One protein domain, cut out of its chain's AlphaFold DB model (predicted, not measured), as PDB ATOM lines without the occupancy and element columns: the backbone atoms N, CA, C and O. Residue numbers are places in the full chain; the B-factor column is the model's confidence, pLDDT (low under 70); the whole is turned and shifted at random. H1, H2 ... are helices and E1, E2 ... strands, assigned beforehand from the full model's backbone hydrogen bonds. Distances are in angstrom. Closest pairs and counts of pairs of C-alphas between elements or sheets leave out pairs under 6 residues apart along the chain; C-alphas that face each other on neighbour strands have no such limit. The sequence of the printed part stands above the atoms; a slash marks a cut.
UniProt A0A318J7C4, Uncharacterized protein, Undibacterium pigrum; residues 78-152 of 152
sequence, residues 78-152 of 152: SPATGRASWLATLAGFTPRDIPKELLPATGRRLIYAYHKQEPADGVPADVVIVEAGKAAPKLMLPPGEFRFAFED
ATOM      1  N   SER A  78      35.785 -22.515  17.522       87.25
ATOM      2  CA  SER A  78      34.688 -22.642  18.473       87.25
ATOM      3  C   SER A  78      34.423 -21.276  19.112       87.25
ATOM      4  O   SER A  78      35.302 -20.774  19.818       87.25
ATOM      5  N   PRO A  79      33.230 -20.672  18.936       87.81
ATOM      6  CA  PRO A  79      32.907 -19.389  19.565       87.81
ATOM      7  C   PRO A  79      32.988 -19.433  21.096       87.81
ATOM      8  O   PRO A  79      33.311 -18.433  21.722       87.81
ATOM      9  N   ALA A  80      32.745 -20.602  21.700       90.38
ATOM     10  CA  ALA A  80      32.780 -20.792  23.151       90.38
ATOM     11  C   ALA A  80      34.200 -20.745  23.747       90.38
ATOM     12  O   ALA A  80      34.363 -20.478  24.936       90.38
ATOM     13  N   THR A  81      35.225 -21.037  22.943       93.88
ATOM     14  CA  THR A  81      36.630 -21.047  23.392       93.88
ATOM     15  C   THR A  81      37.469 -19.963  22.723       93.88
ATOM     16  O   THR A  81      38.523 -19.611  23.240       93.88
ATOM     17  N   GLY A  82      37.040 -19.442  21.570       92.38
ATOM     18  CA  GLY A  82      37.861 -18.587  20.712       92.38
ATOM     19  C   GLY A  82      39.005 -19.336  20.014       92.38
ATOM     20  O   GLY A  82      39.917 -18.700  19.489       92.38
ATOM     21  N   ARG A  83      38.998 -20.677  20.024       93.12
ATOM     22  CA  ARG A  83      40.092 -21.536  19.535       93.12
ATOM     23  C   ARG A  83      39.580 -22.552  18.517       93.12
ATOM     24  O   ARG A  83      38.386 -22.842  18.465       93.12
ATOM     25  N   ALA A  84      40.474 -23.084  17.686       89.88
ATOM     26  CA  ALA A  84      40.116 -24.092  16.690       89.88
ATOM     27  C   ALA A  84      39.570 -25.362  17.364       89.88
ATOM     28  O   ALA A  84      40.168 -25.871  18.313       89.88
ATOM     29  N   SER A  85      38.441 -25.883  16.877       89.38
ATOM     30  CA  SER A  85      37.749 -27.019  17.509       89.38
ATOM     31  C   SER A  85      38.573 -28.311  17.532       89.38
ATOM     32  O   SER A  85      38.418 -29.102  18.464       89.38
ATOM     33  N   TRP A  86      39.506 -28.495  16.585       88.19
ATOM     34  CA  TRP A  86      40.393 -29.665  16.541       88.19
ATOM     35  C   TRP A  86      41.285 -29.810  17.782       88.19
ATOM     36  O   TRP A  86      41.662 -30.930  18.124       88.19
ATOM     37  N   LEU A  87      41.590 -28.711  18.487       93.25
ATOM     38  CA  LEU A  87      42.364 -28.762  19.730       93.25
ATOM     39  C   LEU A  87      41.633 -29.594  20.793       93.25
ATOM     40  O   LEU A  87      42.255 -30.377  21.501       93.25
ATOM     41  N   ALA A  88      40.303 -29.493  20.861       92.25
ATOM     42  CA  ALA A  88      39.502 -30.332  21.745       92.25
ATOM     43  C   ALA A  88      39.219 -31.712  21.134       92.25
ATOM     44  O   ALA A  88      39.380 -32.728  21.802       92.25
ATOM     45  N   THR A  89      38.796 -31.766  19.866       87.12
ATOM     46  CA  THR A  89      38.238 -32.997  19.279       87.12
ATOM     47  C   THR A  89      39.288 -33.999  18.807       87.12
ATOM     48  O   THR A  89      39.023 -35.197  18.842       87.12
ATOM     49  N   LEU A  90      40.464 -33.537  18.368       87.81
ATOM     50  CA  LEU A  90      41.546 -34.398  17.878       87.81
ATOM     51  C   LEU A  90      42.724 -34.460  18.849       87.81
ATOM     52  O   LEU A  90      43.250 -35.542  19.086       87.81
ATOM     53  N   ALA A  91      43.141 -33.318  19.405       91.75
ATOM     54  CA  ALA A  91      44.274 -33.274  20.333       91.75
ATOM     55  C   ALA A  91      43.882 -33.600  21.787       91.75
ATOM     56  O   ALA A  91      44.758 -33.833  22.618       91.75
ATOM     57  N   GLY A  92      42.581 -33.646  22.103       94.06
ATOM     58  CA  GLY A  92      42.090 -33.980  23.442       94.06
ATOM     59  C   GLY A  92      42.382 -32.907  24.494       94.06
ATOM     60  O   GLY A  92      42.407 -33.204  25.689       94.06
ATOM     61  N   PHE A  93      42.635 -31.665  24.076       97.06
ATOM     62  CA  PHE A  93      42.924 -30.574  24.997       97.06
ATOM     63  C   PHE A  93      41.646 -30.053  25.642       97.06
ATOM     64  O   PHE A  93      40.585 -29.965  25.023       97.06
ATOM     65  N   THR A  94      41.762 -29.662  26.906       97.38
ATOM     66  CA  THR A  94      40.646 -29.128  27.682       97.38
ATOM     67  C   THR A  94      40.712 -27.602  27.705       97.38
ATOM     68  O   THR A  94      41.774 -27.047  28.008       97.38
ATOM     69  N   PRO A  95      39.598 -26.903  27.425       97.44
ATOM     70  CA  PRO A  95      39.552 -25.455  27.531       97.44
ATOM     71  C   PRO A  95      39.663 -25.016  28.998       97.44
ATOM     72  O   PRO A  95      38.898 -25.474  29.847       97.44
ATOM     73  N   ARG A  96      40.580 -24.094  29.298       97.00
ATOM     74  CA  ARG A  96      40.724 -23.460  30.616       97.00
ATOM     75  C   ARG A  96      40.659 -21.943  30.502       97.00
ATOM     76  O   ARG A  96      41.204 -21.358  29.567       97.00
ATOM     77  N   ASP A  97      39.983 -21.321  31.458       97.06
ATOM     78  CA  ASP A  97      39.941 -19.865  31.563       97.06
ATOM     79  C   ASP A  97      41.307 -19.304  31.955       97.06
ATOM     80  O   ASP A  97      42.049 -19.910  32.730       97.06
ATOM     81  N   ILE A  98      41.627 -18.132  31.408       96.94
ATOM     82  CA  ILE A  98      42.817 -17.375  31.792       96.94
ATOM     83  C   ILE A  98      42.525 -16.697  33.139       96.94
ATOM     84  O   ILE A  98      41.498 -16.015  33.248       96.94
ATOM     85  N   PRO A  99      43.390 -16.854  34.159       95.44
ATOM     86  CA  PRO A  99      43.265 -16.120  35.416       95.44
ATOM     87  C   PRO A  99      43.119 -14.609  35.179       95.44
ATOM     88  O   PRO A  99      43.842 -14.025  34.370       95.44
ATOM     89  N   LYS A 100      42.161 -13.969  35.859       94.69
ATOM     90  CA  LYS A 100      41.770 -12.573  35.585       94.69
ATOM     91  C   LYS A 100      42.920 -11.593  35.799       94.69
ATOM     92  O   LYS A 100      43.025 -10.612  35.075       94.69
ATOM     93  N   GLU A 101      43.780 -11.884  36.763       94.69
ATOM     94  CA  GLU A 101      44.989 -11.139  37.099       94.69
ATOM     95  C   GLU A 101      46.022 -11.096  35.964       94.69
ATOM     96  O   GLU A 101      46.865 -10.204  35.936       94.69
ATOM     97  N   LEU A 102      45.946 -12.026  35.005       95.94
ATOM     98  CA  LEU A 102      46.824 -12.041  33.840       95.94
ATOM     99  C   LEU A 102      46.273 -11.207  32.679       95.94
ATOM    100  O   LEU A 102      47.028 -10.876  31.764       95.94
ATOM    101  N   LEU A 103      44.987 -10.848  32.698       96.50
ATOM    102  CA  LEU A 103      44.366 -10.082  31.621       96.50
ATOM    103  C   LEU A 103      44.873  -8.628  31.621       96.50
ATOM    104  O   LEU A 103      44.959  -8.004  32.682       96.50
ATOM    105  N   PRO A 104      45.202  -8.060  30.449       96.88
ATOM    106  CA  PRO A 104      45.695  -6.696  30.357       96.88
ATOM    107  C   PRO A 104      44.570  -5.688  30.617       96.88
ATOM    108  O   PRO A 104      43.458  -5.822  30.101       96.88
ATOM    109  N   ALA A 105      44.880  -4.635  31.376       94.88
ATOM    110  CA  ALA A 105      43.986  -3.490  31.550       94.88
ATOM    111  C   ALA A 105      43.956  -2.585  30.304       94.88
ATOM    112  O   ALA A 105      42.937  -1.961  30.013       94.88
ATOM    113  N   THR A 106      45.063  -2.525  29.558       96.25
ATOM    114  CA  THR A 106      45.217  -1.759  28.314       96.25
ATOM    115  C   THR A 106      46.049  -2.550  27.306       96.25
ATOM    116  O   THR A 106      46.841  -3.409  27.680       96.25
ATOM    117  N   GLY A 107      45.881  -2.264  26.015       96.50
ATOM    118  CA  GLY A 107      46.697  -2.879  24.967       96.50
ATOM    119  C   GLY A 107      46.440  -4.376  24.764       96.50
ATOM    120  O   GLY A 107      45.314  -4.860  24.908       96.50
ATOM    121  N   ARG A 108      47.497  -5.087  24.368       97.56
ATOM    122  CA  ARG A 108      47.510  -6.526  24.089       97.56
ATOM    123  C   ARG A 108      48.568  -7.196  24.955       97.56
ATOM    124  O   ARG A 108      49.488  -6.524  25.391       97.56
ATOM    125  N   ARG A 109      48.419  -8.495  25.182       97.75
ATOM    126  CA  ARG A 109      49.360  -9.303  25.958       97.75
ATOM    127  C   ARG A 109      49.363 -10.736  25.445       97.75
ATOM    128  O   ARG A 109      48.309 -11.270  25.093       97.75
ATOM    129  N   LEU A 110      50.528 -11.365  25.400       98.06
ATOM    130  CA  LEU A 110      50.675 -12.803  25.211       98.06
ATOM    131  C   LEU A 110      50.595 -13.499  26.565       98.06
ATOM    132  O   LEU A 110      51.264 -13.104  27.514       98.06
ATOM    133  N   ILE A 111      49.779 -14.545  26.644       98.19
ATOM    134  CA  ILE A 111      49.666 -15.426  27.803       98.19
ATOM    135  C   ILE A 111      50.240 -16.775  27.419       98.19
ATOM    136  O   ILE A 111      49.796 -17.394  26.450       98.19
ATOM    137  N   TYR A 112      51.194 -17.234  28.214       97.94
ATOM    138  CA  TYR A 112      51.877 -18.503  28.047       97.94
ATOM    139  C   TYR A 112      51.452 -19.461  29.156       97.94
ATOM    140  O   TYR A 112      51.463 -19.092  30.334       97.94
ATOM    141  N   ALA A 113      51.123 -20.699  28.801       98.12
ATOM    142  CA  ALA A 113      50.869 -21.772  29.754       98.12
ATOM    143  C   ALA A 113      51.943 -22.850  29.621       98.12
ATOM    144  O   ALA A 113      52.012 -23.538  28.608       98.12
ATOM    145  N   TYR A 114      52.761 -23.024  30.653       97.94
ATOM    146  CA  TYR A 114      53.798 -24.052  30.711       97.94
ATOM    147  C   TYR A 114      53.344 -25.172  31.629       97.94
ATOM    148  O   TYR A 114      52.729 -24.897  32.663       97.94
ATOM    149  N   HIS A 115      53.684 -26.423  31.318       97.56
ATOM    150  CA  HIS A 115      53.573 -27.475  32.323       97.56
ATOM    151  C   HIS A 115      54.383 -27.077  33.563       97.56
ATOM    152  O   HIS A 115      55.469 -26.514  33.461       97.56
ATOM    153  N   LYS A 116      53.859 -27.358  34.758       96.94
ATOM    154  CA  LYS A 116      54.477 -26.924  36.023       96.94
ATOM    155  C   LYS A 116      55.929 -27.398  36.188       96.94
ATOM    156  O   LYS A 116      56.701 -26.733  36.868       96.94
ATOM    157  N   GLN A 117      56.275 -28.528  35.571       95.38
ATOM    158  CA  GLN A 117      57.603 -29.148  35.623       95.38
ATOM    159  C   GLN A 117      58.552 -28.683  34.503       95.38
ATOM    160  O   GLN A 117      59.726 -29.040  34.539       95.38
ATOM    161  N   GLU A 118      58.080 -27.905  33.523       94.50
ATOM    162  CA  GLU A 118      58.938 -27.378  32.452       94.50
ATOM    163  C   GLU A 118      59.946 -26.359  33.010       94.50
ATOM    164  O   GLU A 118      59.546 -25.481  33.797       94.50
ATOM    165  N   PRO A 119      61.224 -26.417  32.578       94.50
ATOM    166  CA  PRO A 119      62.245 -25.447  32.960       94.50
ATOM    167  C   PRO A 119      61.867 -24.030  32.510       94.50
ATOM    168  O   PRO A 119      60.906 -23.820  31.768       94.50
ATOM    169  N   ALA A 120      62.599 -23.025  32.992       89.06
ATOM    170  CA  ALA A 120      62.279 -21.621  32.726       89.06
ATOM    171  C   ALA A 120      62.253 -21.278  31.223       89.06
ATOM    172  O   ALA A 120      61.436 -20.463  30.805       89.06
ATOM    173  N   ASP A 121      63.095 -21.942  30.434       91.50
ATOM    174  CA  ASP A 121      63.220 -21.869  28.975       91.50
ATOM    175  C   ASP A 121      62.453 -22.986  28.238       91.50
ATOM    176  O   ASP A 121      62.661 -23.211  27.045       91.50
ATOM    177  N   GLY A 122      61.572 -23.696  28.948       93.88
ATOM    178  CA  GLY A 122      60.749 -24.768  28.400       93.88
ATOM    179  C   GLY A 122      59.756 -24.283  27.344       93.88
ATOM    180  O   GLY A 122      59.506 -23.089  27.184       93.88
ATOM    181  N   VAL A 123      59.148 -25.222  26.622       96.31
ATOM    182  CA  VAL A 123      58.175 -24.892  25.570       96.31
ATOM    183  C   VAL A 123      56.784 -24.734  26.199       96.31
ATOM    184  O   VAL A 123      56.347 -25.610  26.950       96.31
ATOM    185  N   PRO A 124      56.050 -23.641  25.920       97.56
ATOM    186  CA  PRO A 124      54.684 -23.502  26.406       97.56
ATOM    187  C   PRO A 124      53.776 -24.545  25.745       97.56
ATOM    188  O   PRO A 124      53.862 -24.802  24.545       97.56
ATOM    189  N   ALA A 125      52.859 -25.111  26.525       97.38
ATOM    190  CA  ALA A 125      51.838 -26.026  26.031       97.38
ATOM    191  C   ALA A 125      50.776 -25.304  25.186       97.38
ATOM    192  O   ALA A 125      50.258 -25.876  24.230       97.38
ATOM    193  N   ASP A 126      50.459 -24.050  25.524       97.94
ATOM    194  CA  ASP A 126      49.629 -23.172  24.696       97.94
ATOM    195  C   ASP A 126      50.034 -21.706  24.888       97.94
ATOM    196  O   ASP A 126      50.529 -21.307  25.949       97.94
ATOM    197  N   VAL A 127      49.796 -20.910  23.845       97.69
ATOM    198  CA  VAL A 127      50.017 -19.465  23.830       97.69
ATOM    199  C   VAL A 127      48.824 -18.788  23.172       97.69
ATOM    200  O   VAL A 127      48.365 -19.172  22.088       97.69
ATOM    201  N   VAL A 128      48.323 -17.746  23.828       97.62
ATOM    202  CA  VAL A 128      47.192 -16.958  23.341       97.62
ATOM    203  C   VAL A 128      47.475 -15.474  23.462       97.62
ATOM    204  O   VAL A 128      48.110 -15.024  24.411       97.62
ATOM    205  N   ILE A 129      46.965 -14.709  22.501       97.19
ATOM    206  CA  ILE A 129      46.923 -13.254  22.595       97.19
ATOM    207  C   ILE A 129      45.602 -12.836  23.239       97.19
ATOM    208  O   ILE A 129      44.533 -13.328  22.868       97.19
ATOM    209  N   VAL A 130      45.683 -11.938  24.212       97.56
ATOM    210  CA  VAL A 130      44.540 -11.299  24.864       97.56
ATOM    211  C   VAL A 130      44.615  -9.795  24.634       97.56
ATOM    212  O   VAL A 130      45.697  -9.223  24.517       97.56
ATOM    213  N   GLU A 131      43.459  -9.148  24.559       97.56
ATOM    214  CA  GLU A 131      43.354  -7.709  24.329       97.56
ATOM    215  C   GLU A 131      42.401  -7.095  25.351       97.56
ATOM    216  O   GLU A 131      41.339  -7.655  25.641       97.56
ATOM    217  N   ALA A 132      42.769  -5.928  25.874       96.69
ATOM    218  CA  ALA A 132      41.947  -5.205  26.830       96.69
ATOM    219  C   ALA A 132      40.571  -4.865  26.229       96.69
ATOM    220  O   ALA A 132      40.460  -4.391  25.098       96.69
ATOM    221  N   GLY A 133      39.508  -5.124  26.992       94.19
ATOM    222  CA  GLY A 133      38.127  -4.862  26.571       94.19
ATOM    223  C   GLY A 133      37.548  -5.857  25.555       94.19
ATOM    224  O   GLY A 133      36.389  -5.708  25.173       94.19
ATOM    225  N   LYS A 134      38.300  -6.885  25.136       95.06
ATOM    226  CA  LYS A 134      37.784  -7.985  24.306       95.06
ATOM    227  C   LYS A 134      37.536  -9.239  25.139       95.06
ATOM    228  O   LYS A 134      38.131  -9.440  26.195       95.06
ATOM    229  N   ALA A 135      36.658 -10.109  24.643       93.88
ATOM    230  CA  ALA A 135      36.489 -11.439  25.215       93.88
ATOM    231  C   ALA A 135      37.801 -12.226  25.072       93.88
ATOM    232  O   ALA A 135      38.307 -12.393  23.961       93.88
ATOM    233  N   ALA A 136      38.352 -12.688  26.194       95.62
ATOM    234  CA  ALA A 136      39.577 -13.472  26.190       95.62
ATOM    235  C   ALA A 136      39.309 -14.880  25.622       95.62
ATOM    236  O   ALA A 136      38.319 -15.509  26.013       95.62
ATOM    237  N   PRO A 137      40.168 -15.406  24.728       96.81
ATOM    238  CA  PRO A 137      40.123 -16.817  24.376       96.81
ATOM    239  C   PRO A 137      40.442 -17.683  25.599       96.81
ATOM    240  O   PRO A 137      41.062 -17.238  26.567       96.81
ATOM    241  N   LYS A 138      40.059 -18.953  25.530       97.81
ATOM    242  CA  LYS A 138      40.492 -19.967  26.491       97.81
ATOM    243  C   LYS A 138      41.849 -20.535  26.079       97.81
ATOM    244  O   LYS A 138      42.161 -20.619  24.890       97.81
ATOM    245  N   LEU A 139      42.624 -20.967  27.066       98.12
ATOM    246  CA  LEU A 139      43.792 -21.816  26.849       98.12
ATOM    247  C   LEU A 139      43.317 -23.237  26.536       98.12
ATOM    248  O   LEU A 139      42.398 -23.735  27.186       98.12
ATOM    249  N   MET A 140      43.938 -23.899  25.566       98.00
ATOM    250  CA  MET A 140      43.655 -25.287  25.198       98.00
ATOM    251  C   MET A 140      44.786 -26.166  25.717       98.00
ATOM    252  O   MET A 140      45.825 -26.285  25.076       98.00
ATOM    253  N   LEU A 141      44.590 -26.763  26.893       97.94
ATOM    254  CA  LEU A 141      45.672 -27.412  27.628       97.94
ATOM    255  C   LEU A 141      45.548 -28.941  27.623       97.94
ATOM    256  O   LEU A 141      44.442 -29.458  27.828       97.94
ATOM    257  N   PRO A 142      46.659 -29.681  27.455       97.19
ATOM    258  CA  PRO A 142      46.682 -31.119  27.705       97.19
ATOM    259  C   PRO A 142      46.460 -31.435  29.202       97.19
ATOM    260  O   PRO A 142      46.431 -30.530  30.045       97.19
ATOM    261  N   PRO A 143      46.290 -32.717  29.574       95.88
ATOM    262  CA  PRO A 143      46.230 -33.120  30.977       95.88
ATOM    263  C   PRO A 143      47.476 -32.678  31.761       95.88
ATOM    264  O   PRO A 143      48.600 -32.809  31.281       95.88
ATOM    265  N   GLY A 144      47.275 -32.178  32.983       95.44
ATOM    266  CA  GLY A 144      48.364 -31.794  33.885       95.44
ATOM    267  C   GLY A 144      48.142 -30.490  34.652       95.44
ATOM    268  O   GLY A 144      47.079 -29.854  34.587       95.44
ATOM    269  N   GLU A 145      49.182 -30.113  35.395       96.94
ATOM    270  CA  GLU A 145      49.301 -28.845  36.118       96.94
ATOM    271  C   GLU A 145      50.144 -27.845  35.327       96.94
ATOM    272  O   GLU A 145      51.113 -28.227  34.664       96.94
ATOM    273  N   PHE A 146      49.800 -26.563  35.445       97.12
ATOM    274  CA  PHE A 146      50.400 -25.499  34.649       97.12
ATOM    275  C   PHE A 146      50.803 -24.304  35.508       97.12
ATOM    276  O   PHE A 146      50.142 -23.985  36.496       97.12
ATOM    277  N   ARG A 147      51.875 -23.635  35.084       96.25
ATOM    278  CA  ARG A 147      52.252 -22.285  35.510       96.25
ATOM    279  C   ARG A 147      52.049 -21.330  34.338       96.25
ATOM    280  O   ARG A 147      52.227 -21.722  33.184       96.25
ATOM    281  N   PHE A 148      51.710 -20.083  34.632       96.62
ATOM    282  CA  PHE A 148      51.454 -19.073  33.609       96.62
ATOM    283  C   PHE A 148      52.535 -17.994  33.620       96.62
ATOM    284  O   PHE A 148      53.087 -17.677  34.671       96.62
ATOM    285  N   ALA A 149      52.821 -17.434  32.450       95.62
ATOM    286  CA  ALA A 149      53.635 -16.234  32.285       95.62
ATOM    287  C   ALA A 149      52.990 -15.324  31.236       95.62
ATOM    288  O   ALA A 149      52.092 -15.758  30.507       95.62
ATOM    289  N   PHE A 150      53.440 -14.075  31.149       96.50
ATOM    290  CA  PHE A 150      52.934 -13.134  30.160       96.50
ATOM    291  C   PHE A 150      54.014 -12.194  29.622       96.50
ATOM    292  O   PHE A 150      55.053 -12.011  30.253       96.50
ATOM    293  N   GLU A 151      53.725 -11.598  28.467       95.75
ATOM    294  CA  GLU A 151      54.531 -10.579  27.788       95.75
ATOM    295  C   GLU A 151      53.587  -9.543  27.158       95.75
ATOM    296  O   GLU A 151      52.572  -9.932  26.576       95.75
ATOM    297  N   ASP A 152      53.880  -8.250  27.311       92.44
ATOM    298  CA  ASP A 152      53.058  -7.137  26.796       92.44
ATOM    299  C   ASP A 152      53.398  -6.772  25.333       92.44
ATOM    300  O   ASP A 152      54.601  -6.674  25.007       92.44
TER     301      ASP A 152
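This is residues 78 to 152 of the 152 residues of an uncharacterized protein of Undibacterium pigrum (UniProt A0A318J7C4). This is a flat slab made mainly of a three-stranded antiparallel sheet, in the order E3, E2, E5, with the small two-stranded sheet of E1 and E4 beyond its E3 side. The short helix H1 lies past the small sheet, at the rim of the slab, while the link between E2 and E3 makes a loop at the opposite rim. The printed part has 75 residues, with one named helix and five named strands in the order H1, E1, E2, E3, E4, E5; the class is mostly strand, though under half of the residues are in named elements. The whole is compact, with a radius of gyration of the C-alphas of 12.2 A and spans of 32 by 32 by 15 A.

H1 is residues 86 to 89, beginning at C-alpha 86 at (40.393, -29.665, 16.541). E1 is residues 94 to 96. E2, residues 108 to 115, is the longest strand at 23.3 A and starts at C-alpha 108 at (47.510, -6.526, 24.089). E3, residues 126 to 131, measures 16.7 A. E4 is residues 139 to 141. E5, residues 146 to 151, measures 16.9 A and ends at C-alpha 151 at (54.531, -10.579, 27.788).

E2 is the inner strand of the larger sheet, and E3 and E5 are its edge strands. E2 and E3 form a hairpin, antiparallel at 158 degrees between directions, with N 111 and O 128 within hydrogen-bond range at 2.8 A. E2 and E5 are antiparallel at 153 degrees, with N 110 and O 151 at 2.8 A and N 149 and O 112 at 3.0 A. The closest C-alphas of E3 and E4, those of Asp 126 and Met 140, are 6.4 A apart. E4 and E1 are antiparallel neighbours at 141 degrees, with N 94 and O 141 at 2.8 A. The closest C-alphas of H1 and E4, those of Leu 87 and Met 140, are 6.6 A apart. H1 is not on the larger sheet, and it is apart from E2, E3 and E5. H1 is too short for any O i to N i+4 pair, but its one O i to N i+3 pair is within hydrogen-bond range.

The two C-alphas farthest apart are those of Leu 90 and Thr 106, at 34.5 A. The printed part has no cut and ends at Asp 152, the chain's last residue. The link from E1 to E2 is long, with 11 residues; those from H1 to E1 and from E4 to E5 are tight. The mean pLDDT of the printed part is 95.2, and no printed residue is under 70.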